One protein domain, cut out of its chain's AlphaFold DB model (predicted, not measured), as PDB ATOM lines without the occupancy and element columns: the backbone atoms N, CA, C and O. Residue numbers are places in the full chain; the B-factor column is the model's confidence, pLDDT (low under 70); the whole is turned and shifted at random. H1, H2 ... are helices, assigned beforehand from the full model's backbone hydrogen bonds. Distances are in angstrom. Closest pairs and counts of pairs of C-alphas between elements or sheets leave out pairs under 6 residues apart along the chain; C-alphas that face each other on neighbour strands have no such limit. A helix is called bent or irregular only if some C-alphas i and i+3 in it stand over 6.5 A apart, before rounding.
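This is residues 20 to 75, 95 to 196 and 217 to 236 of the 260 residues of the protein "Nucleolar complex protein 4" of Trifolium pratense (UniProt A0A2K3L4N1). The helices zigzag into a slab of two layers: H1, H3 and H5 lie side by side in one row, and H2, H4 and H6, running against them, make the other. H7, H8 and H9 close one end, H8 crossing H6 and H9 packing on H7. The printed part has 178 residues with nine named helices, H1 to H9, and no named strand: all helix. It is compact, with radius of gyration of the C-alphas 16.9 A and spans of 49 by 33 by 31 A.

H1, residues 20 to 31, begins at C-alpha 20 (17.388, -26.171, -46.565). H2 is residues 38 to 45. H3, residues 52 to 72, 30.2 A, has a kink of 31 degrees near residue 65 and is irregular, C-alphas 68 and 71 being 7.2 A apart. H4 is residues 95 to 114, 28.6 A; H5, 121 to 137, 24.4 A; H6, 145 to 156; H7, 162 to 172; H8, 177 to 195, 27.6 A. H9, residues 217 to 232, ends at C-alpha 232 (15.545, -51.834, -14.499).

H1 touches H3 at a shallow tilt of 6 degrees, closest C-alphas Gly 26 and Ser 61, 4.9 A. H2 and H3 form a helical hairpin, closest C-alphas Leu 42 and Ser 58, 5.4 A. H3, H4, H5 and H6 form an up-and-down bundle, each running against the one before. H8 touches H6 with residues 182 to 190 alone, closest C-alphas Ser 186 and Asn 149, 5.3 A. H9 touches H7 with residues 225 to 232 alone, closest C-alphas Thr 229 and Ile 166, 6.1 A. Every O i to N i+4 pair is within hydrogen-bond range except in H2, 3 of 4, and H3, 14 of 17.

The farthest C-alphas, Ser 34 and Pro 235, are 50.6 A apart. Residues 76 to 94 and 197 to 216 are not printed; the C-alpha gaps are 13.7 A and 18.1 A. Of the links printed whole, none is long. Residues 195, 196, 217 and 236 have pLDDT under 70.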
ATOM      1  N   GLU A  20      16.765 -27.503 -46.477       92.00
ATOM      2  CA  GLU A  20      17.388 -26.171 -46.565       92.00
ATOM      3  C   GLU A  20      16.410 -25.028 -46.242       92.00
ATOM      4  O   GLU A  20      16.785 -24.012 -45.650       92.00
ATOM      5  N   GLU A  21      15.129 -25.186 -46.605       92.69
ATOM      6  CA  GLU A  21      14.093 -24.215 -46.241       92.69
ATOM      7  C   GLU A  21      13.864 -24.225 -44.722       92.69
ATOM      8  O   GLU A  21      13.769 -23.155 -44.122       92.69
ATOM      9  N   LEU A  22      13.820 -25.404 -44.087       93.44
ATOM     10  CA  LEU A  22      13.676 -25.531 -42.631       93.44
ATOM     11  C   LEU A  22      14.874 -24.947 -41.883       93.44
ATOM     12  O   LEU A  22      14.671 -24.161 -40.957       93.44
ATOM     13  N   LYS A  23      16.096 -25.235 -42.344       93.56
ATOM     14  CA  LYS A  23      17.330 -24.650 -41.803       93.56
ATOM     15  C   LYS A  23      17.302 -23.126 -41.875       93.56
ATOM     16  O   LYS A  23      17.625 -22.431 -40.912       93.56
ATOM     17  N   THR A  24      16.840 -22.581 -43.003       93.81
ATOM     18  CA  THR A  24      16.676 -21.130 -43.175       93.81
ATOM     19  C   THR A  24      15.645 -20.561 -42.199       93.81
ATOM     20  O   THR A  24      15.921 -19.564 -41.534       93.81
ATOM     21  N   LEU A  25      14.476 -21.198 -42.067       93.38
ATOM     22  CA  LEU A  25      13.431 -20.766 -41.130       93.38
ATOM     23  C   LEU A  25      13.916 -20.785 -39.675       93.38
ATOM     24  O   LEU A  25      13.595 -19.863 -38.922       93.38
ATOM     25  N   GLY A  26      14.691 -21.806 -39.304       92.81
ATOM     26  CA  GLY A  26      15.322 -21.950 -37.997       92.81
ATOM     27  C   GLY A  26      16.341 -20.856 -37.700       92.81
ATOM     28  O   GLY A  26      16.230 -20.162 -36.692       92.81
ATOM     29  N   ASN A  27      17.272 -20.614 -38.625       92.88
ATOM     30  CA  ASN A  27      18.253 -19.533 -38.501       92.88
ATOM     31  C   ASN A  27      17.589 -18.149 -38.426       92.88
ATOM     32  O   ASN A  27      18.008 -17.285 -37.652       92.88
ATOM     33  N   GLU A  28      16.525 -17.922 -39.199       93.06
ATOM     34  CA  GLU A  28      15.730 -16.695 -39.105       93.06
ATOM     35  C   GLU A  28      15.046 -16.550 -37.737       93.06
ATOM     36  O   GLU A  28      15.015 -15.445 -37.196       93.06
ATOM     37  N   LEU A  29      14.521 -17.643 -37.169       93.25
ATOM     38  CA  LEU A  29      13.898 -17.639 -35.842       93.25
ATOM     39  C   LEU A  29      14.917 -17.288 -34.747       93.25
ATOM     40  O   LEU A  29      14.625 -16.457 -33.890       93.25
ATOM     41  N   LEU A  30      16.111 -17.884 -34.800       90.94
ATOM     42  CA  LEU A  30      17.176 -17.673 -33.812       90.94
ATOM     43  C   LEU A  30      17.825 -16.285 -33.910       90.94
ATOM     44  O   LEU A  30      18.304 -15.751 -32.914       90.94
ATOM     45  N   SER A  31      17.852 -15.686 -35.103       88.31
ATOM     46  CA  SER A  31      18.510 -14.393 -35.334       88.31
ATOM     47  C   SER A  31      17.639 -13.178 -35.017       88.31
ATOM     48  O   SER A  31      18.177 -12.093 -34.782       88.31
ATOM     49  N   SER A  32      16.305 -13.299 -35.027       80.88
ATOM     50  CA  SER A  32      15.432 -12.150 -34.779       80.88
ATOM     51  C   SER A  32      14.068 -12.507 -34.197       80.88
ATOM     52  O   SER A  32      13.272 -13.221 -34.807       80.88
ATOM     53  N   THR A  33      13.705 -11.832 -33.104       72.94
ATOM     54  CA  THR A  33      12.357 -11.874 -32.507       72.94
ATOM     55  C   THR A  33      11.257 -11.397 -33.467       72.94
ATOM     56  O   THR A  33      10.099 -11.792 -33.337       72.94
ATOM     57  N   SER A  34      11.600 -10.614 -34.500       79.31
ATOM     58  CA  SER A  34      10.660 -10.187 -35.553       79.31
ATOM     59  C   SER A  34      10.200 -11.329 -36.474       79.31
ATOM     60  O   SER A  34       9.201 -11.199 -37.188       79.31
ATOM     61  N   LYS A  35      10.907 -12.464 -36.451       87.81
ATOM     62  CA  LYS A  35      10.631 -13.667 -37.247       87.81
ATOM     63  C   LYS A  35       9.919 -14.757 -36.451       87.81
ATOM     64  O   LYS A  35       9.843 -15.896 -36.899       87.81
ATOM     65  N   ILE A  36       9.293 -14.399 -35.327       90.56
ATOM     66  CA  ILE A  36       8.539 -15.331 -34.476       90.56
ATOM     67  C   ILE A  36       7.427 -16.096 -35.217       90.56
ATOM     68  O   ILE A  36       7.037 -17.184 -34.813       90.56
ATOM     69  N   ASN A  37       6.949 -15.586 -36.356       91.50
ATOM     70  CA  ASN A  37       5.982 -16.288 -37.205       91.50
ATOM     71  C   ASN A  37       6.532 -17.584 -37.838       91.50
ATOM     72  O   ASN A  37       5.742 -18.388 -38.334       91.50
ATOM     73  N   ASN A  38       7.850 -17.808 -37.810       92.81
ATOM     74  CA  ASN A  38       8.472 -19.058 -38.247       92.81
ATOM     75  C   ASN A  38       8.297 -20.182 -37.206       92.81
ATOM     76  O   ASN A  38       8.264 -21.353 -37.583       92.81
ATOM     77  N   LEU A  39       8.110 -19.844 -35.922       93.69
ATOM     78  CA  LEU A  39       7.965 -20.811 -34.826       93.69
ATOM     79  C   LEU A  39       6.797 -21.791 -35.058       93.69
ATOM     80  O   LEU A  39       7.041 -22.996 -35.063       93.69
ATOM     81  N   PRO A  40       5.550 -21.345 -35.332       93.38
ATOM     82  CA  PRO A  40       4.453 -22.269 -35.615       93.38
ATOM     83  C   PRO A  40       4.717 -23.198 -36.804       93.38
ATOM     84  O   PRO A  40       4.267 -24.338 -36.786       93.38
ATOM     85  N   ILE A  41       5.446 -22.736 -37.826       92.69
ATOM     86  CA  ILE A  41       5.758 -23.548 -39.012       92.69
ATOM     87  C   ILE A  41       6.664 -24.711 -38.607       92.69
ATOM     88  O   ILE A  41       6.328 -25.863 -38.878       92.69
ATOM     89  N   LEU A  42       7.759 -24.418 -37.902       94.06
ATOM     90  CA  LEU A  42       8.694 -25.427 -37.401       94.06
ATOM     91  C   LEU A  42       8.005 -26.410 -36.437       94.06
ATOM     92  O   LEU A  42       8.238 -27.613 -36.526       94.06
ATOM     93  N   LEU A  43       7.089 -25.936 -35.582       94.94
ATOM     94  CA  LEU A  43       6.310 -26.807 -34.690       94.94
ATOM     95  C   LEU A  43       5.467 -27.831 -35.452       94.94
ATOM     96  O   LEU A  43       5.423 -28.992 -35.055       94.94
ATOM     97  N   THR A  44       4.842 -27.440 -36.568       93.69
ATOM     98  CA  THR A  44       4.037 -28.390 -37.360       93.69
ATOM     99  C   THR A  44       4.861 -29.525 -37.964       93.69
ATOM    100  O   THR A  44       4.307 -30.581 -38.273       93.69
ATOM    101  N   VAL A  45       6.167 -29.312 -38.148       94.25
ATOM    102  CA  VAL A  45       7.090 -30.312 -38.691       94.25
ATOM    103  C   VAL A  45       7.450 -31.360 -37.645       94.25
ATOM    104  O   VAL A  45       7.625 -32.523 -38.007       94.25
ATOM    105  N   VAL A  46       7.490 -30.999 -36.361       95.56
ATOM    106  CA  VAL A  46       7.723 -31.942 -35.258       95.56
ATOM    107  C   VAL A  46       6.452 -32.766 -35.045       95.56
ATOM    108  O   VAL A  46       5.565 -32.415 -34.275       95.56
ATOM    109  N   SER A  47       6.329 -33.851 -35.803       94.06
ATOM    110  CA  SER A  47       5.179 -34.750 -35.782       94.06
ATOM    111  C   SER A  47       5.616 -36.152 -36.199       94.06
ATOM    112  O   SER A  47       6.416 -36.263 -37.128       94.06
ATOM    113  N   PRO A  48       5.023 -37.227 -35.645       92.31
ATOM    114  CA  PRO A  48       5.337 -38.600 -36.052       92.31
ATOM    115  C   PRO A  48       5.061 -38.924 -37.528       92.31
ATOM    116  O   PRO A  48       5.410 -39.992 -38.020       92.31
ATOM    117  N   SER A  49       4.344 -38.046 -38.235       91.50
ATOM    118  CA  SER A  49       4.033 -38.215 -39.660       91.50
ATOM    119  C   SER A  49       5.036 -37.523 -40.589       91.50
ATOM    120  O   SER A  49       4.938 -37.681 -41.810       91.50
ATOM    121  N   SER A  50       5.957 -36.735 -40.038       92.75
ATOM    122  CA  SER A  50       7.004 -36.052 -40.794       92.75
ATOM    123  C   SER A  50       8.214 -36.970 -41.005       92.75
ATOM    124  O   SER A  50       8.449 -37.870 -40.202       92.75
ATOM    125  N   PRO A  51       9.018 -36.760 -42.061       92.56
ATOM    126  CA  PRO A  51      10.257 -37.512 -42.231       92.56
ATOM    127  C   PRO A  51      11.260 -37.213 -41.094       92.56
ATOM    128  O   PRO A  51      11.404 -36.037 -40.745       92.56
ATOM    129  N   PRO A  52      12.020 -38.205 -40.580       92.94
ATOM    130  CA  PRO A  52      12.930 -38.023 -39.440       92.94
ATOM    131  C   PRO A  52      13.902 -36.847 -39.579       92.94
ATOM    132  O   PRO A  52      14.047 -36.043 -38.669       92.94
ATOM    133  N   HIS A  53      14.498 -36.664 -40.757       92.69
ATOM    134  CA  HIS A  53      15.425 -35.560 -41.021       92.69
ATOM    135  C   HIS A  53      14.762 -34.171 -40.978       92.69
ATOM    136  O   HIS A  53      15.409 -33.203 -40.597       92.69
ATOM    137  N   HIS A  54      13.470 -34.054 -41.316       93.81
ATOM    138  CA  HIS A  54      12.736 -32.789 -41.167       93.81
ATOM    139  C   HIS A  54      12.439 -32.495 -39.691       93.81
ATOM    140  O   HIS A  54      12.506 -31.340 -39.265       93.81
ATOM    141  N   ILE A  55      12.113 -33.545 -38.924       95.06
ATOM    142  CA  ILE A  55      11.896 -33.449 -37.478       95.06
ATOM    143  C   ILE A  55      13.185 -32.986 -36.809       95.06
ATOM    144  O   ILE A  55      13.132 -32.013 -36.069       95.06
ATOM    145  N   LEU A  56      14.319 -33.626 -37.111       94.62
ATOM    146  CA  LEU A  56      15.623 -33.273 -36.548       94.62
ATOM    147  C   LEU A  56      15.980 -31.812 -36.833       94.62
ATOM    148  O   LEU A  56      16.208 -31.064 -35.892       94.62
ATOM    149  N   GLU A  57      15.933 -31.372 -38.092       94.31
ATOM    150  CA  GLU A  57      16.273 -29.985 -38.453       94.31
ATOM    151  C   GLU A  57      15.403 -28.956 -37.701       94.31
ATOM    152  O   GLU A  57      15.893 -27.955 -37.171       94.31
ATOM    153  N   SER A  58      14.098 -29.228 -37.598       95.25
ATOM    154  CA  SER A  58      13.174 -28.349 -36.872       95.25
ATOM    155  C   SER A  58      13.408 -28.402 -35.363       95.25
ATOM    156  O   SER A  58      13.384 -27.363 -34.705       95.25
ATOM    157  N   LEU A  59      13.663 -29.594 -34.818       96.31
ATOM    158  CA  LEU A  59      13.950 -29.823 -33.405       96.31
ATOM    159  C   LEU A  59      15.184 -29.035 -32.976       96.31
ATOM    160  O   LEU A  59      15.092 -28.341 -31.971       96.31
ATOM    161  N   LEU A  60      16.283 -29.070 -33.737       93.94
ATOM    162  CA  LEU A  60      17.514 -28.332 -33.415       93.94
ATOM    163  C   LEU A  60      17.251 -26.837 -33.214       93.94
ATOM    164  O   LEU A  60      17.655 -26.243 -32.213       93.94
ATOM    165  N   SER A  61      16.518 -26.244 -34.154       94.50
ATOM    166  CA  SER A  61      16.200 -24.817 -34.138       94.50
ATOM    167  C   SER A  61      15.252 -24.454 -32.994       94.50
ATOM    168  O   SER A  61      15.472 -23.472 -32.288       94.50
ATOM    169  N   LEU A  62      14.203 -25.256 -32.791       96.12
ATOM    170  CA  LEU A  62      13.228 -25.057 -31.715       96.12
ATOM    171  C   LEU A  62      13.860 -25.250 -30.337       96.12
ATOM    172  O   LEU A  62      13.563 -24.490 -29.419       96.12
ATOM    173  N   HIS A  63      14.741 -26.236 -30.206       94.94
ATOM    174  CA  HIS A  63      15.474 -26.517 -28.987       94.94
ATOM    175  C   HIS A  63      16.342 -25.323 -28.581       94.94
ATOM    176  O   HIS A  63      16.138 -24.760 -27.506       94.94
ATOM    177  N   ALA A  64      17.223 -24.862 -29.475       93.81
ATOM    178  CA  ALA A  64      18.082 -23.703 -29.225       93.81
ATOM    179  C   ALA A  64      17.273 -22.430 -28.910       93.81
ATOM    180  O   ALA A  64      17.616 -21.665 -28.002       93.81
ATOM    181  N   PHE A  65      16.166 -22.226 -29.629       94.50
ATOM    182  CA  PHE A  65      15.270 -21.097 -29.407       94.50
ATOM    183  C   PHE A  65      14.646 -21.147 -28.007       94.50
ATOM    184  O   PHE A  65      14.779 -20.198 -27.235       94.50
ATOM    185  N   PHE A  66      14.010 -22.260 -27.635       94.06
ATOM    186  CA  PHE A  66      13.340 -22.359 -26.342       94.06
ATOM    187  C   PHE A  66      14.315 -22.364 -25.168       94.06
ATOM    188  O   PHE A  66      13.995 -21.744 -24.160       94.06
ATOM    189  N   LEU A  67      15.504 -22.961 -25.288       91.62
ATOM    190  CA  LEU A  67      16.532 -22.844 -24.246       91.62
ATOM    191  C   LEU A  67      16.873 -21.382 -23.927       91.62
ATOM    192  O   LEU A  67      17.034 -21.027 -22.760       91.62
ATOM    193  N   THR A  68      16.924 -20.529 -24.953       90.38
ATOM    194  CA  THR A  68      17.207 -19.096 -24.798       90.38
ATOM    195  C   THR A  68      16.036 -18.340 -24.162       90.38
ATOM    196  O   THR A  68      16.239 -17.442 -23.344       90.38
ATOM    197  N   GLU A  69      14.801 -18.709 -24.506       88.88
ATOM    198  CA  GLU A  69      13.590 -18.013 -24.050       88.88
ATOM    199  C   GLU A  69      13.059 -18.509 -22.694       88.88
ATOM    200  O   GLU A  69      12.346 -17.776 -22.007       88.88
ATOM    201  N   LEU A  70      13.420 -19.727 -22.270       86.81
ATOM    202  CA  LEU A  70      12.954 -20.364 -21.030       86.81
ATOM    203  C   LEU A  70      13.024 -19.462 -19.785       86.81
ATOM    204  O   LEU A  70      12.019 -19.404 -19.072       86.81
ATOM    205  N   PRO A  71      14.126 -18.729 -19.511       85.38
ATOM    206  CA  PRO A  71      14.223 -17.865 -18.331       85.38
ATOM    207  C   PRO A  71      13.186 -16.737 -18.294       85.38
ATOM    208  O   PRO A  71      12.929 -16.173 -17.232       85.38
ATOM    209  N   GLN A  72      12.614 -16.379 -19.446       83.88
ATOM    210  CA  GLN A  72      11.636 -15.302 -19.580       83.88
ATOM    211  C   GLN A  72      10.191 -15.812 -19.578       83.88
ATOM    212  O   GLN A  72       9.265 -15.005 -19.474       83.88
ATOM    213  N   LEU A  73       9.969 -17.124 -19.712       83.88
ATOM    214  CA  LEU A  73       8.619 -17.671 -19.772       83.88
ATOM    215  C   LEU A  73       7.941 -17.606 -18.397       83.88
ATOM    216  O   LEU A  73       8.551 -17.961 -17.386       83.88
ATOM    217  N   PRO A  74       6.658 -17.207 -18.333       81.50
ATOM    218  CA  PRO A  74       5.905 -17.251 -17.094       81.50
ATOM    219  C   PRO A  74       5.803 -18.696 -16.604       81.50
ATOM    220  O   PRO A  74       5.636 -19.632 -17.395       81.50
ATOM    221  N   SER A  75       5.850 -18.882 -15.284       72.75
ATOM    222  CA  SER A  75       5.520 -20.175 -14.686       72.75
ATOM    223  C   SER A  75       4.103 -20.585 -15.084       72.75
ATOM    224  O   SER A  75       3.208 -19.746 -15.162       72.75
ATOM    225  N   TYR A  95       2.327 -11.865 -24.957       90.81
ATOM    226  CA  TYR A  95       3.333 -12.504 -25.803       90.81
ATOM    227  C   TYR A  95       3.997 -13.703 -25.113       90.81
ATOM    228  O   TYR A  95       4.031 -14.793 -25.681       90.81
ATOM    229  N   LEU A  96       4.478 -13.535 -23.879       90.88
ATOM    230  CA  LEU A  96       5.160 -14.604 -23.148       90.88
ATOM    231  C   LEU A  96       4.212 -15.753 -22.773       90.88
ATOM    232  O   LEU A  96       4.610 -16.916 -22.799       90.88
ATOM    233  N   THR A  97       2.941 -15.454 -22.495       91.25
ATOM    234  CA  THR A  97       1.902 -16.475 -22.280       91.25
ATOM    235  C   THR A  97       1.658 -17.290 -23.549       91.25
ATOM    236  O   THR A  97       1.598 -18.520 -23.505       91.25
ATOM    237  N   TRP A  98       1.564 -16.624 -24.704       94.00
ATOM    238  CA  TRP A  98       1.469 -17.309 -25.993       94.00
ATOM    239  C   TRP A  98       2.714 -18.158 -26.274       94.00
ATOM    240  O   TRP A  98       2.591 -19.309 -26.691       94.00
ATOM    241  N   LEU A  99       3.906 -17.627 -25.992       93.88
ATOM    242  CA  LEU A  99       5.164 -18.338 -26.198       93.88
ATOM    243  C   LEU A  99       5.261 -19.583 -25.310       93.88
ATOM    244  O   LEU A  99       5.668 -20.645 -25.781       93.88
ATOM    245  N   ARG A 100       4.790 -19.492 -24.060       93.19
ATOM    246  CA  ARG A 100       4.666 -20.647 -23.165       93.19
ATOM    247  C   ARG A 100       3.712 -21.698 -23.726       93.19
ATOM    248  O   ARG A 100       4.057 -22.876 -23.733       93.19
ATOM    249  N   SER A 101       2.568 -21.289 -24.274       94.62
ATOM    250  CA  SER A 101       1.655 -22.221 -24.950       94.62
ATOM    251  C   SER A 101       2.325 -22.931 -26.133       94.62
ATOM    252  O   SER A 101       2.082 -24.120 -26.338       94.62
ATOM    253  N   LYS A 102       3.196 -22.243 -26.883       95.44
ATOM    254  CA  LYS A 102       3.978 -22.853 -27.970       95.44
ATOM    255  C   LYS A 102       5.057 -23.811 -27.481       95.44
ATOM    256  O   LYS A 102       5.279 -24.834 -28.121       95.44
ATOM    257  N   PHE A 103       5.671 -23.529 -26.339       95.75
ATOM    258  CA  PHE A 103       6.570 -24.474 -25.685       95.75
ATOM    259  C   PHE A 103       5.831 -25.739 -25.220       95.75
ATOM    260  O   PHE A 103       6.285 -26.852 -25.466       95.75
ATOM    261  N   ASP A 104       4.649 -25.593 -24.619       95.12
ATOM    262  CA  ASP A 104       3.847 -26.742 -24.183       95.12
ATOM    263  C   ASP A 104       3.361 -27.598 -25.374       95.12
ATOM    264  O   ASP A 104       3.320 -28.830 -25.275       95.12
ATOM    265  N   GLU A 105       3.040 -26.959 -26.508       96.31
ATOM    266  CA  GLU A 105       2.756 -27.617 -27.793       96.31
ATOM    267  C   GLU A 105       3.979 -28.391 -28.302       96.31
ATOM    268  O   GLU A 105       3.854 -29.562 -28.655       96.31
ATOM    269  N   PHE A 106       5.167 -27.781 -28.258       97.50
ATOM    270  CA  PHE A 106       6.419 -28.431 -28.643       97.50
ATOM    271  C   PHE A 106       6.707 -29.682 -27.810       97.50
ATOM    272  O   PHE A 106       6.945 -30.752 -28.368       97.50
ATOM    273  N   LEU A 107       6.621 -29.579 -26.479       97.06
ATOM    274  CA  LEU A 107       6.834 -30.713 -25.577       97.06
ATOM    275  C   LEU A 107       5.843 -31.847 -25.843       97.06
ATOM    276  O   LEU A 107       6.210 -33.019 -25.787       97.06
ATOM    277  N   LYS A 108       4.582 -31.514 -26.145       96.88
ATOM    278  CA  LYS A 108       3.585 -32.515 -26.530       96.88
ATOM    279  C   LYS A 108       3.982 -33.212 -27.833       96.88
ATOM    280  O   LYS A 108       4.008 -34.436 -27.860       96.88
ATOM    281  N   SER A 109       4.340 -32.449 -28.863       97.50
ATOM    282  CA  SER A 109       4.784 -32.998 -30.145       97.50
ATOM    283  C   SER A 109       6.013 -33.903 -30.011       97.50
ATOM    284  O   SER A 109       6.058 -34.959 -30.635       97.50
ATOM    285  N   LEU A 110       6.991 -33.533 -29.176       97.81
ATOM    286  CA  LEU A 110       8.156 -34.376 -28.888       97.81
ATOM    287  C   LEU A 110       7.753 -35.690 -28.212       97.81
ATOM    288  O   LEU A 110       8.216 -36.749 -28.623       97.81
ATOM    289  N   ILE A 111       6.862 -35.644 -27.219       97.06
ATOM    290  CA  ILE A 111       6.352 -36.854 -26.560       97.06
ATOM    291  C   ILE A 111       5.615 -37.752 -27.566       97.06
ATOM    292  O   ILE A 111       5.829 -38.960 -27.557       97.06
ATOM    293  N   ASP A 112       4.806 -37.177 -28.459       95.75
ATOM    294  CA  ASP A 112       4.104 -37.934 -29.501       95.75
ATOM    295  C   ASP A 112       5.098 -38.611 -30.468       95.75
ATOM    296  O   ASP A 112       4.888 -39.758 -30.863       95.75
ATOM    297  N   VAL A 113       6.200 -37.936 -30.832       96.19
ATOM    298  CA  VAL A 113       7.289 -38.511 -31.650       96.19
ATOM    299  C   VAL A 113       8.029 -39.621 -30.902       96.19
ATOM    300  O   VAL A 113       8.298 -40.663 -31.503       96.19
ATOM    301  N   LEU A 114       8.320 -39.425 -29.613       96.31
ATOM    302  CA  LEU A 114       9.046 -40.369 -28.757       96.31
ATOM    303  C   LEU A 114       8.356 -41.737 -28.694       96.31
ATOM    304  O   LEU A 114       9.007 -42.770 -28.826       96.31
ATOM    305  N   VAL A 115       7.035 -41.742 -28.508       94.50
ATOM    306  CA  VAL A 115       6.259 -42.977 -28.301       94.50
ATOM    307  C   VAL A 115       5.651 -43.538 -29.586       94.50
ATOM    308  O   VAL A 115       4.932 -44.531 -29.541       94.50
ATOM    309  N   SER A 116       5.916 -42.920 -30.741       93.31
ATOM    310  CA  SER A 116       5.373 -43.395 -32.012       93.31
ATOM    311  C   SER A 116       6.142 -44.591 -32.564       93.31
ATOM    312  O   SER A 116       7.370 -44.586 -32.631       93.31
ATOM    313  N   ASP A 117       5.410 -45.568 -33.094       90.19
ATOM    314  CA  ASP A 117       5.973 -46.711 -33.827       90.19
ATOM    315  C   ASP A 117       6.577 -46.332 -35.189       90.19
ATOM    316  O   ASP A 117       7.268 -47.132 -35.810       90.19
ATOM    317  N   LYS A 118       6.315 -45.112 -35.677       88.38
ATOM    318  CA  LYS A 118       6.857 -44.609 -36.952       88.38
ATOM    319  C   LYS A 118       8.259 -44.022 -36.818       88.38
ATOM    320  O   LYS A 118       8.933 -43.845 -37.831       88.38
ATOM    321  N   SER A 119       8.656 -43.675 -35.599       90.25
ATOM    322  CA  SER A 119       9.959 -43.092 -35.305       90.25
ATOM    323  C   SER A 119      10.976 -44.208 -35.100       90.25
ATOM    324  O   SER A 119      10.730 -45.131 -34.321       90.25
ATOM    325  N   ASP A 120      12.117 -44.113 -35.776       91.25
ATOM    326  CA  ASP A 120      13.247 -45.007 -35.538       91.25
ATOM    327  C   ASP A 120      13.908 -44.741 -34.173       91.25
ATOM    328  O   ASP A 120      13.697 -43.705 -33.536       91.25
ATOM    329  N   GLU A 121      14.703 -45.706 -33.716       93.50
ATOM    330  CA  GLU A 121      15.384 -45.679 -32.417       93.50
ATOM    331  C   GLU A 121      16.330 -44.480 -32.260       93.50
ATOM    332  O   GLU A 121      16.361 -43.863 -31.197       93.50
ATOM    333  N   THR A 122      17.037 -44.085 -33.325       94.38
ATOM    334  CA  THR A 122      17.962 -42.943 -33.296       94.38
ATOM    335  C   THR A 122      17.213 -41.629 -33.089       94.38
ATOM    336  O   THR A 122      17.616 -40.801 -32.270       94.38
ATOM    337  N   LEU A 123      16.090 -41.434 -33.785       95.19
ATOM    338  CA  LEU A 123      15.240 -40.265 -33.570       95.19
ATOM    339  C   LEU A 123      14.663 -40.250 -32.148       95.19
ATOM    340  O   LEU A 123      14.652 -39.200 -31.504       95.19
ATOM    341  N   LYS A 124      14.194 -41.400 -31.651       95.56
ATOM    342  CA  LYS A 124      13.662 -41.526 -30.287       95.56
ATOM    343  C   LYS A 124      14.706 -41.178 -29.231       95.56
ATOM    344  O   LYS A 124      14.368 -40.491 -28.270       95.56
ATOM    345  N   GLU A 125      15.954 -41.591 -29.430       96.00
ATOM    346  CA  GLU A 125      17.061 -41.257 -28.537       96.00
ATOM    347  C   GLU A 125      17.307 -39.747 -28.464       96.00
ATOM    348  O   GLU A 125      17.291 -39.178 -27.373       96.00
ATOM    349  N   VAL A 126      17.432 -39.076 -29.614       96.56
ATOM    350  CA  VAL A 126      17.632 -37.614 -29.671       96.56
ATOM    351  C   VAL A 126      16.457 -36.864 -29.036       96.56
ATOM    352  O   VAL A 126      16.646 -35.877 -28.321       96.56
ATOM    353  N   VAL A 127      15.229 -37.330 -29.275       97.31
ATOM    354  CA  VAL A 127      14.018 -36.734 -28.695       97.31
ATOM    355  C   VAL A 127      13.965 -36.939 -27.182       97.31
ATOM    356  O   VAL A 127      13.614 -35.996 -26.468       97.31
ATOM    357  N   LEU A 128      14.322 -38.126 -26.676       97.31
ATOM    358  CA  LEU A 128      14.395 -38.375 -25.235       97.31
ATOM    359  C   LEU A 128      15.433 -37.465 -24.585       97.31
ATOM    360  O   LEU A 128      15.131 -36.839 -23.572       97.31
ATOM    361  N   ASP A 129      16.614 -37.359 -25.188       96.56
ATOM    362  CA  ASP A 129      17.695 -36.511 -24.699       96.56
ATOM    363  C   ASP A 129      17.236 -35.044 -24.611       96.56
ATOM    364  O   ASP A 129      17.303 -34.424 -23.548       96.56
ATOM    365  N   THR A 130      16.617 -34.536 -25.677       96.88
ATOM    366  CA  THR A 130      16.029 -33.185 -25.717       96.88
ATOM    367  C   THR A 130      14.980 -32.976 -24.614       96.88
ATOM    368  O   THR A 130      14.942 -31.943 -23.942       96.88
ATOM    369  N   LEU A 131      14.101 -33.957 -24.398       97.62
ATOM    370  CA  LEU A 131      13.081 -33.897 -23.350       97.62
ATOM    371  C   LEU A 131      13.701 -33.909 -21.946       97.62
ATOM    372  O   LEU A 131      13.238 -33.170 -21.075       97.62
ATOM    373  N   MET A 132      14.738 -34.715 -21.722       96.75
ATOM    374  CA  MET A 132      15.443 -34.798 -20.442       96.75
ATOM    375  C   MET A 132      16.232 -33.524 -20.128       96.75
ATOM    376  O   MET A 132      16.293 -33.119 -18.963       96.75
ATOM    377  N   GLU A 133      16.755 -32.836 -21.140       94.75
ATOM    378  CA  GLU A 133      17.333 -31.503 -20.970       94.75
ATOM    379  C   GLU A 133      16.273 -30.488 -20.532       94.75
ATOM    380  O   GLU A 133      16.473 -29.781 -19.544       94.75
ATOM    381  N   PHE A 134      15.085 -30.486 -21.142       94.94
ATOM    382  CA  PHE A 134      13.990 -29.648 -20.646       94.94
ATOM    383  C   PHE A 134      13.518 -30.040 -19.243       94.94
ATOM    384  O   PHE A 134      13.161 -29.158 -18.461       94.94
ATOM    385  N   VAL A 135      13.558 -31.326 -18.877       95.12
ATOM    386  CA  VAL A 135      13.305 -31.750 -17.490       95.12
ATOM    387  C   VAL A 135      14.294 -31.097 -16.522       95.12
ATOM    388  O   VAL A 135      13.908 -30.755 -15.407       95.12
ATOM    389  N   LYS A 136      15.537 -30.876 -16.941       92.06
ATOM    390  CA  LYS A 136      16.572 -30.223 -16.136       92.06
ATOM    391  C   LYS A 136      16.424 -28.703 -16.089       92.06
ATOM    392  O   LYS A 136      16.489 -28.119 -15.010       92.06
ATOM    393  N   VAL A 137      16.221 -28.048 -17.232       89.81
ATOM    394  CA  VAL A 137      16.332 -26.580 -17.309       89.81
ATOM    395  C   VAL A 137      15.001 -25.835 -17.191       89.81
ATOM    396  O   VAL A 137      14.979 -24.692 -16.734       89.81
ATOM    397  N   ALA A 138      13.870 -26.451 -17.555       82.62
ATOM    398  CA  ALA A 138      12.619 -25.714 -17.756       82.62
ATOM    399  C   ALA A 138      11.888 -25.311 -16.462       82.62
ATOM    400  O   ALA A 138      10.895 -24.589 -16.533       82.62
ATOM    401  N   ASN A 139      12.348 -25.761 -15.289       84.00
ATOM    402  CA  ASN A 139      11.792 -25.383 -13.984       84.00
ATOM    403  C   ASN A 139      12.812 -24.596 -13.145       84.00
ATOM    404  O   ASN A 139      13.088 -24.932 -11.993       84.00
ATOM    405  N   GLY A 140      13.427 -23.574 -13.750       76.69
ATOM    406  CA  GLY A 140      14.397 -22.707 -13.073       76.69
ATOM    407  C   GLY A 140      15.657 -23.446 -12.614       76.69
ATOM    408  O   GLY A 140      16.161 -23.169 -11.531       76.69
ATOM    409  N   GLY A 141      16.118 -24.428 -13.396       76.00
ATOM    410  CA  GLY A 141      17.264 -25.279 -13.046       76.00
ATOM    411  C   GLY A 141      16.976 -26.345 -11.984       76.00
ATOM    412  O   GLY A 141      17.891 -27.028 -11.541       76.00
ATOM    413  N   THR A 142      15.720 -26.508 -11.565       86.25
ATOM    414  CA  THR A 142      15.298 -27.639 -10.729       86.25
ATOM    415  C   THR A 142      14.626 -28.710 -11.580       86.25
ATOM    416  O   THR A 142      14.119 -28.436 -12.668       86.25
ATOM    417  N   PHE A 143      14.566 -29.937 -11.066       91.56
ATOM    418  CA  PHE A 143      13.931 -31.047 -11.769       91.56
ATOM    419  C   PHE A 143      12.441 -30.772 -12.057       91.56
ATOM    420  O   PHE A 143      11.611 -30.665 -11.147       91.56
ATOM    421  N   HIS A 144      12.067 -30.713 -13.335       93.62
ATOM    422  CA  HIS A 144      10.702 -30.463 -13.796       93.62
ATOM    423  C   HIS A 144       9.845 -31.741 -13.708       93.62
ATOM    424  O   HIS A 144       9.444 -32.343 -14.709       93.62
ATOM    425  N   SER A 145       9.508 -32.141 -12.481       93.94
ATOM    426  CA  SER A 145       8.819 -33.406 -12.170       93.94
ATOM    427  C   SER A 145       7.516 -33.644 -12.941       93.94
ATOM    428  O   SER A 145       7.222 -34.775 -13.320       93.94
ATOM    429  N   SER A 146       6.737 -32.598 -13.232       93.44
ATOM    430  CA  SER A 146       5.491 -32.726 -14.002       93.44
ATOM    431  C   SER A 146       5.719 -33.048 -15.483       93.44
ATOM    432  O   SER A 146       4.902 -33.751 -16.076       93.44
ATOM    433  N   LEU A 147       6.831 -32.591 -16.073       95.31
ATOM    434  CA  LEU A 147       7.220 -32.928 -17.442       95.31
ATOM    435  C   LEU A 147       7.732 -34.366 -17.482       95.31
ATOM    436  O   LEU A 147       7.244 -35.157 -18.284       95.31
ATOM    437  N   TYR A 148       8.617 -34.727 -16.552       97.25
ATOM    438  CA  TYR A 148       9.110 -36.097 -16.431       97.25
ATOM    439  C   TYR A 148       7.970 -37.110 -16.238       97.25
ATOM    440  O   TYR A 148       7.893 -38.105 -16.952       97.25
ATOM    441  N   ASN A 149       7.008 -36.811 -15.358       95.50
ATOM    442  CA  ASN A 149       5.822 -37.645 -15.162       95.50
ATOM    443  C   ASN A 149       4.991 -37.799 -16.450       95.50
ATOM    444  O   ASN A 149       4.467 -38.878 -16.709       95.50
ATOM    445  N   ARG A 150       4.861 -36.742 -17.268       95.81
ATOM    446  CA  ARG A 150       4.184 -36.828 -18.577       95.81
ATOM    447  C   ARG A 150       4.938 -37.747 -19.537       95.81
ATOM    448  O   ARG A 150       4.290 -38.561 -20.186       95.81
ATOM    449  N   ILE A 151       6.265 -37.630 -19.604       96.81
ATOM    450  CA  ILE A 151       7.124 -38.475 -20.448       96.81
ATOM    451  C   ILE A 151       6.972 -39.940 -20.035       96.81
ATOM    452  O   ILE A 151       6.574 -40.766 -20.853       96.81
ATOM    453  N   LEU A 152       7.204 -40.250 -18.755       96.56
ATOM    454  CA  LEU A 152       7.147 -41.620 -18.247       96.56
ATOM    455  C   LEU A 152       5.758 -42.239 -18.434       96.56
ATOM    456  O   LEU A 152       5.638 -43.374 -18.886       96.56
ATOM    457  N   ARG A 153       4.698 -41.470 -18.155       94.81
ATOM    458  CA  ARG A 153       3.320 -41.905 -18.400       94.81
ATOM    459  C   ARG A 153       3.094 -42.273 -19.866       94.81
ATOM    460  O   ARG A 153       2.475 -43.298 -20.132       94.81
ATOM    461  N   SER A 154       3.572 -41.461 -20.805       94.94
ATOM    462  CA  SER A 154       3.418 -41.756 -22.231       94.94
ATOM    463  C   SER A 154       4.195 -43.001 -22.656       94.94
ATOM    464  O   SER A 154       3.670 -43.770 -23.453       94.94
ATOM    465  N   ILE A 155       5.396 -43.231 -22.113       95.00
ATOM    466  CA  ILE A 155       6.184 -44.448 -22.377       95.00
ATOM    467  C   ILE A 155       5.431 -45.686 -21.877       95.00
ATOM    468  O   ILE A 155       5.237 -46.638 -22.627       95.00
ATOM    469  N   ILE A 156       4.947 -45.652 -20.634       94.12
ATOM    470  CA  ILE A 156       4.260 -46.787 -20.002       94.12
ATOM    471  C   ILE A 156       2.962 -47.153 -20.726       94.12
ATOM    472  O   ILE A 156       2.662 -48.333 -20.878       94.12
ATOM    473  N   HIS A 157       2.201 -46.157 -21.180       91.00
ATOM    474  CA  HIS A 157       0.974 -46.373 -21.954       91.00
ATOM    475  C   HIS A 157       1.217 -46.565 -23.457       91.00
ATOM    476  O   HIS A 157       0.249 -46.653 -24.214       91.00
ATOM    477  N   SER A 158       2.469 -46.574 -23.917       88.00
ATOM    478  CA  SER A 158       2.747 -46.789 -25.333       88.00
ATOM    479  C   SER A 158       2.409 -48.230 -25.723       88.00
ATOM    480  O   SER A 158       2.651 -49.173 -24.976       88.00
ATOM    481  N   THR A 159       1.820 -48.390 -26.907       80.44
ATOM    482  CA  THR A 159       1.540 -49.704 -27.506       80.44
ATOM    483  C   THR A 159       2.749 -50.281 -28.243       80.44
ATOM    484  O   THR A 159       2.709 -51.429 -28.673       80.44
ATOM    485  N   GLY A 160       3.793 -49.469 -28.428       73.12
ATOM    486  CA  GLY A 160       5.050 -49.843 -29.064       73.12
ATOM    487  C   GLY A 160       6.030 -50.534 -28.112       73.12
ATOM    488  O   GLY A 160       5.688 -50.820 -26.963       73.12
ATOM    489  N   PRO A 161       7.278 -50.781 -28.555       74.56
ATOM    490  CA  PRO A 161       8.311 -51.395 -27.725       74.56
ATOM    491  C   PRO A 161       8.799 -50.403 -26.656       74.56
ATOM    492  O   PRO A 161       9.788 -49.692 -26.847       74.56
ATOM    493  N   ALA A 162       8.088 -50.338 -25.529       86.44
ATOM    494  CA  ALA A 162       8.443 -49.486 -24.395       86.44
ATOM    495  C   ALA A 162       9.816 -49.853 -23.802       86.44
ATOM    496  O   ALA A 162      10.509 -48.975 -23.292       86.44
ATOM    497  N   GLU A 163      10.219 -51.123 -23.928       91.56
ATOM    498  CA  GLU A 163      11.496 -51.674 -23.455       91.56
ATOM    499  C   GLU A 163      12.690 -50.846 -23.939       91.56
ATOM    500  O   GLU A 163      13.464 -50.381 -23.114       91.56
ATOM    501  N   PHE A 164      12.761 -50.514 -25.234       93.69
ATOM    502  CA  PHE A 164      13.848 -49.692 -25.786       93.69
ATOM    503  C   PHE A 164      13.995 -48.338 -25.066       93.69
ATOM    504  O   PHE A 164      15.098 -47.904 -24.739       93.69
ATOM    505  N   LEU A 165      12.878 -47.653 -24.799       95.31
ATOM    506  CA  LEU A 165      12.899 -46.352 -24.122       95.31
ATOM    507  C   LEU A 165      13.251 -46.488 -22.638       95.31
ATOM    508  O   LEU A 165      13.910 -45.610 -22.079       95.31
ATOM    509  N   ILE A 166      12.824 -47.578 -22.003       95.44
ATOM    510  CA  ILE A 166      13.159 -47.885 -20.610       95.44
ATOM    511  C   ILE A 166      14.645 -48.249 -20.487       95.44
ATOM    512  O   ILE A 166      15.309 -47.772 -19.567       95.44
ATOM    513  N   ASP A 167      15.198 -48.998 -21.435       95.56
ATOM    514  CA  ASP A 167      16.626 -49.322 -21.511       95.56
ATOM    515  C   ASP A 167      17.472 -48.066 -21.723       95.56
ATOM    516  O   ASP A 167      18.528 -47.890 -21.104       95.56
ATOM    517  N   LEU A 168      16.983 -47.132 -22.541       95.38
ATOM    518  CA  LEU A 168      17.642 -45.847 -22.739       95.38
ATOM    519  C   LEU A 168      17.612 -44.985 -21.466       95.38
ATOM    520  O   LEU A 168      18.632 -44.408 -21.082       95.38
ATOM    521  N   LEU A 169      16.476 -44.941 -20.759       96.19
ATOM    522  CA  LEU A 169      16.385 -44.309 -19.437       96.19
ATOM    523  C   LEU A 169      17.352 -44.954 -18.441       96.19
ATOM    524  O   LEU A 169      18.041 -44.244 -17.707       96.19
ATOM    525  N   THR A 170      17.436 -46.279 -18.450       95.19
ATOM    526  CA  THR A 170      18.282 -47.057 -17.544       95.19
ATOM    527  C   THR A 170      19.758 -46.785 -17.774       95.19
ATOM    528  O   THR A 170      20.486 -46.464 -16.834       95.19
ATOM    529  N   SER A 171      20.191 -46.849 -19.029       95.25
ATOM    530  CA  SER A 171      21.591 -46.668 -19.413       95.25
ATOM    531  C   SER A 171      22.085 -45.230 -19.239       95.25
ATOM    532  O   SER A 171      23.219 -45.030 -18.801       95.25
ATOM    533  N   LYS A 172      21.257 -44.221 -19.545       95.06
ATOM    534  CA  LYS A 172      21.684 -42.810 -19.531       95.06
ATOM    535  C   LYS A 172      21.323 -42.046 -18.260       95.06
ATOM    536  O   LYS A 172      22.116 -41.221 -17.801       95.06
ATOM    537  N   TYR A 173      20.134 -42.281 -17.707       95.44
ATOM    538  CA  TYR A 173      19.514 -41.360 -16.748       95.44
ATOM    539  C   TYR A 173      19.270 -41.969 -15.370       95.44
ATOM    540  O   TYR A 173      19.328 -41.250 -14.374       95.44
ATOM    541  N   PHE A 174      19.073 -43.283 -15.254       94.50
ATOM    542  CA  PHE A 174      18.922 -43.926 -13.949       94.50
ATOM    543  C   PHE A 174      20.221 -43.978 -13.151       94.50
ATOM    544  O   PHE A 174      20.201 -44.442 -12.025       94.50
ATOM    545  N   LYS A 175      21.352 -43.453 -13.626       92.00
ATOM    546  CA  LYS A 175      22.484 -43.160 -12.733       92.00
ATOM    547  C   LYS A 175      22.193 -42.011 -11.751       92.00
ATOM    548  O   LYS A 175      22.757 -42.010 -10.664       92.00
ATOM    549  N   TYR A 176      21.272 -41.101 -12.081       92.56
ATOM    550  CA  TYR A 176      20.960 -39.926 -11.261       92.56
ATOM    551  C   TYR A 176      19.863 -40.196 -10.221       92.56
ATOM    552  O   TYR A 176      18.815 -40.771 -10.535       92.56
ATOM    553  N   ILE A 177      20.071 -39.748  -8.980       91.81
ATOM    554  CA  ILE A 177      19.176 -40.074  -7.856       91.81
ATOM    555  C   ILE A 177      17.818 -39.377  -7.933       91.81
ATOM    556  O   ILE A 177      16.792 -39.976  -7.608       91.81
ATOM    557  N   ASP A 178      17.791 -38.131  -8.399       92.38
ATOM    558  CA  ASP A 178      16.563 -37.365  -8.586       92.38
ATOM    559  C   ASP A 178      15.703 -37.968  -9.705       92.38
ATOM    560  O   ASP A 178      14.491 -38.100  -9.526       92.38
ATOM    561  N   VAL A 179      16.313 -38.446 -10.797       95.50
ATOM    562  CA  VAL A 179      15.601 -39.209 -11.839       95.50
ATOM    563  C   VAL A 179      14.943 -40.446 -11.227       95.50
ATOM    564  O   VAL A 179      13.723 -40.566 -11.331       95.50
ATOM    565  N   ARG A 180      15.698 -41.311 -10.524       94.62
ATOM    566  CA  ARG A 180      15.145 -42.527  -9.877       94.62
ATOM    567  C   ARG A 180      13.987 -42.194  -8.938       94.62
ATOM    568  O   ARG A 180      12.934 -42.830  -8.987       94.62
ATOM    569  N   TYR A 181      14.174 -41.187  -8.086       94.06
ATOM    570  CA  TYR A 181      13.160 -40.738  -7.138       94.06
ATOM    571  C   TYR A 181      11.863 -40.344  -7.856       94.06
ATOM    572  O   TYR A 181      10.785 -40.846  -7.527       94.06
ATOM    573  N   PHE A 182      11.951 -39.497  -8.886       95.62
ATOM    574  CA  PHE A 182      10.772 -39.073  -9.637       95.62
ATOM    575  C   PHE A 182      10.184 -40.175 -10.529       95.62
ATOM    576  O   PHE A 182       8.982 -40.116 -10.806       95.62
ATOM    577  N   THR A 183      10.955 -41.196 -10.924       96.50
ATOM    578  CA  THR A 183      10.428 -42.426 -11.542       96.50
ATOM    579  C   THR A 183       9.470 -43.127 -10.588       96.50
ATOM    580  O   THR A 183       8.309 -43.326 -10.946       96.50
ATOM    581  N   PHE A 184       9.894 -43.413  -9.353       95.38
ATOM    582  CA  PHE A 184       9.032 -44.077  -8.370       95.38
ATOM    583  C   PHE A 184       7.785 -43.256  -8.033       95.38
ATOM    584  O   PHE A 184       6.682 -43.797  -8.054       95.38
ATOM    585  N   ILE A 185       7.927 -41.944  -7.812       94.50
ATOM    586  CA  ILE A 185       6.777 -41.063  -7.546       94.50
ATOM    587  C   ILE A 185       5.783 -41.059  -8.718       94.50
ATOM    588  O   ILE A 185       4.568 -41.020  -8.513       94.50
ATOM    589  N   SER A 186       6.277 -41.083  -9.956       94.06
ATOM    590  CA  SER A 186       5.423 -41.103 -11.149       94.06
ATOM    591  C   SER A 186       4.717 -42.455 -11.313       94.06
ATOM    592  O   SER A 186       3.516 -42.487 -11.577       94.06
ATOM    593  N   LEU A 187       5.418 -43.569 -11.077       94.25
ATOM    594  CA  LEU A 187       4.844 -44.919 -11.087       94.25
ATOM    595  C   LEU A 187       3.788 -45.114  -9.994       94.25
ATOM    596  O   LEU A 187       2.726 -45.668 -10.263       94.25
ATOM    597  N   GLU A 188       4.034 -44.607  -8.787       93.06
ATOM    598  CA  GLU A 188       3.076 -44.649  -7.679       93.06
ATOM    599  C   GLU A 188       1.786 -43.887  -8.031       93.06
ATOM    600  O   GLU A 188       0.675 -44.367  -7.793       93.06
ATOM    601  N   LYS A 189       1.913 -42.709  -8.661       91.44
ATOM    602  CA  LYS A 189       0.761 -41.952  -9.178       91.44
ATOM    603  C   LYS A 189       0.010 -42.726 -10.260       91.44
ATOM    604  O   LYS A 189      -1.215 -42.643 -10.306       91.44
ATOM    605  N   LEU A 190       0.707 -43.449 -11.134       89.00
ATOM    606  CA  LEU A 190       0.067 -44.265 -12.170       89.00
ATOM    607  C   LEU A 190      -0.688 -45.448 -11.566       89.00
ATOM    608  O   LEU A 190      -1.858 -45.625 -11.894       89.00
ATOM    609  N   ALA A 191      -0.076 -46.173 -10.626       88.69
ATOM    610  CA  ALA A 191      -0.702 -47.295  -9.929       88.69
ATOM    611  C   ALA A 191      -2.023 -46.884  -9.252       88.69
ATOM    612  O   ALA A 191      -3.052 -47.519  -9.467       88.69
ATOM    613  N   ARG A 192      -2.029 -45.755  -8.525       88.50
ATOM    614  CA  ARG A 192      -3.246 -45.238  -7.870       88.50
ATOM    615  C   ARG A 192      -4.370 -44.879  -8.848       88.50
ATOM    616  O   ARG A 192      -5.541 -45.018  -8.514       88.50
ATOM    617  N   ASN A 193      -4.031 -44.406 -10.049       80.62
ATOM    618  CA  ASN A 193      -5.028 -44.077 -11.072       80.62
ATOM    619  C   ASN A 193      -5.627 -45.321 -11.748       80.62
ATOM    620  O   ASN A 193      -6.733 -45.230 -12.276       80.62
ATOM    621  N   LEU A 194      -4.908 -46.448 -11.757       76.38
ATOM    622  CA  LEU A 194      -5.433 -47.725 -12.248       76.38
ATOM    623  C   LEU A 194      -6.464 -48.291 -11.263       76.38
ATOM    624  O   LEU A 194      -7.569 -48.621 -11.671       76.38
ATOM    625  N   GLU A 195      -6.151 -48.280  -9.966       64.62
ATOM    626  CA  GLU A 195      -7.021 -48.804  -8.900       64.62
ATOM    627  C   GLU A 195      -8.344 -48.023  -8.751       64.62
ATOM    628  O   GLU A 195      -9.398 -48.596  -8.491       64.62
ATOM    629  N   GLY A 196      -8.327 -46.702  -8.972       57.25
ATOM    630  CA  GLY A 196      -9.528 -45.860  -8.870       57.25
ATOM    631  C   GLY A 196     -10.561 -46.053  -9.989       57.25
ATOM    632  O   GLY A 196     -11.665 -45.517  -9.884       57.25
ATOM    633  N   SER A 217      -6.109 -55.976 -22.428       66.56
ATOM    634  CA  SER A 217      -4.780 -56.035 -23.065       66.56
ATOM    635  C   SER A 217      -3.979 -54.737 -22.905       66.56
ATOM    636  O   SER A 217      -2.759 -54.771 -22.733       66.56
ATOM    637  N   ASN A 218      -4.650 -53.581 -22.893       78.00
ATOM    638  CA  ASN A 218      -4.006 -52.301 -22.607       78.00
ATOM    639  C   ASN A 218      -3.540 -52.214 -21.141       78.00
ATOM    640  O   ASN A 218      -2.435 -51.749 -20.873       78.00
ATOM    641  N   ILE A 219      -4.342 -52.705 -20.189       84.88
ATOM    642  CA  ILE A 219      -3.949 -52.779 -18.772       84.88
ATOM    643  C   ILE A 219      -2.774 -53.736 -18.570       84.88
ATOM    644  O   ILE A 219      -1.824 -53.377 -17.877       84.88
ATOM    645  N   GLU A 220      -2.796 -54.916 -19.187       86.19
ATOM    646  CA  GLU A 220      -1.689 -55.875 -19.116       86.19
ATOM    647  C   GLU A 220      -0.388 -55.274 -19.658       86.19
ATOM    648  O   GLU A 220       0.647 -55.380 -19.001       86.19
ATOM    649  N   SER A 221      -0.447 -54.572 -20.796       86.94
ATOM    650  CA  SER A 221       0.706 -53.853 -21.357       86.94
ATOM    651  C   SER A 221       1.237 -52.786 -20.394       86.94
ATOM    652  O   SER A 221       2.437 -52.708 -20.133       86.94
ATOM    653  N   VAL A 222       0.345 -52.008 -19.775       90.88
ATOM    654  CA  VAL A 222       0.721 -51.001 -18.772       90.88
ATOM    655  C   VAL A 222       1.383 -51.645 -17.555       90.88
ATOM    656  O   VAL A 222       2.434 -51.173 -17.120       90.88
ATOM    657  N   ILE A 223       0.813 -52.727 -17.018       91.38
ATOM    658  CA  ILE A 223       1.377 -53.463 -15.876       91.38
ATOM    659  C   ILE A 223       2.753 -54.025 -16.238       91.38
ATOM    660  O   ILE A 223       3.695 -53.867 -15.459       91.38
ATOM    661  N   HIS A 224       2.887 -54.628 -17.421       92.12
ATOM    662  CA  HIS A 224       4.156 -55.137 -17.932       92.12
ATOM    663  C   HIS A 224       5.208 -54.025 -18.006       92.12
ATOM    664  O   HIS A 224       6.284 -54.157 -17.427       92.12
ATOM    665  N   ASN A 225       4.879 -52.891 -18.631       93.62
ATOM    666  CA  ASN A 225       5.795 -51.761 -18.785       93.62
ATOM    667  C   ASN A 225       6.176 -51.134 -17.437       93.62
ATOM    668  O   ASN A 225       7.331 -50.751 -17.233       93.62
ATOM    669  N   MET A 226       5.236 -51.052 -16.488       94.12
ATOM    670  CA  MET A 226       5.524 -50.610 -15.119       94.12
ATOM    671  C   MET A 226       6.478 -51.575 -14.413       94.12
ATOM    672  O   MET A 226       7.471 -51.126 -13.842       94.12
ATOM    673  N   TYR A 227       6.212 -52.883 -14.473       93.44
ATOM    674  CA  TYR A 227       7.078 -53.901 -13.878       93.44
ATOM    675  C   TYR A 227       8.482 -53.871 -14.489       93.44
ATOM    676  O   TYR A 227       9.467 -53.841 -13.753       93.44
ATOM    677  N   TYR A 228       8.565 -53.799 -15.818       95.12
ATOM    678  CA  TYR A 228       9.819 -53.693 -16.556       95.12
ATOM    679  C   TYR A 228      10.594 -52.430 -16.161       95.12
ATOM    680  O   TYR A 228      11.785 -52.493 -15.887       95.12
ATOM    681  N   THR A 229       9.918 -51.286 -16.024       95.19
ATOM    682  CA  THR A 229      10.561 -50.058 -15.531       95.19
ATOM    683  C   THR A 229      11.144 -50.259 -14.133       95.19
ATOM    684  O   THR A 229      12.306 -49.935 -13.906       95.19
ATOM    685  N   ILE A 230      10.367 -50.812 -13.196       94.00
ATOM    686  CA  ILE A 230      10.803 -51.019 -11.805       94.00
ATOM    687  C   ILE A 230      11.998 -51.972 -11.731       94.00
ATOM    688  O   ILE A 230      12.917 -51.719 -10.956       94.00
ATOM    689  N   SER A 231      12.002 -53.047 -12.523       93.88
ATOM    690  CA  SER A 231      13.084 -54.037 -12.510       93.88
ATOM    691  C   SER A 231      14.405 -53.502 -13.069       93.88
ATOM    692  O   SER A 231      15.458 -54.024 -12.703       93.88
ATOM    693  N   HIS A 232      14.362 -52.457 -13.902       93.31
ATOM    694  CA  HIS A 232      15.545 -51.834 -14.499       93.31
ATOM    695  C   HIS A 232      16.059 -50.611 -13.726       93.31
ATOM    696  O   HIS A 232      17.174 -50.157 -13.979       93.31
ATOM    697  N   VAL A 233      15.313 -50.089 -12.742       91.81
ATOM    698  CA  VAL A 233      15.858 -49.074 -11.830       91.81
ATOM    699  C   VAL A 233      16.935 -49.728 -10.953       91.81
ATOM    700  O   VAL A 233      16.613 -50.638 -10.184       91.81
ATOM    701  N   PRO A 234      18.205 -49.273 -11.005       87.00
ATOM    702  CA  PRO A 234      19.262 -49.877 -10.209       87.00
ATOM    703  C   PRO A 234      18.947 -49.757  -8.714       87.00
ATOM    704  O   PRO A 234      18.474 -48.696  -8.275       87.00
ATOM    705  N   PRO A 235      19.233 -50.798  -7.910       81.06
ATOM    706  CA  PRO A 235      19.042 -50.716  -6.474       81.06
ATOM    707  C   PRO A 235      19.868 -49.550  -5.911       81.06
ATOM    708  O   PRO A 235      20.900 -49.184  -6.486       81.06
ATOM    709  N   PRO A 236      19.439 -48.949  -4.791       69.12
ATOM    710  CA  PRO A 236      20.313 -48.050  -4.060       69.12
ATOM    711  C   PRO A 236      21.553 -48.859  -3.674       69.12
ATOM    712  O   PRO A 236      21.454 -49.858  -2.954       69.12
TER     713      PRO A 236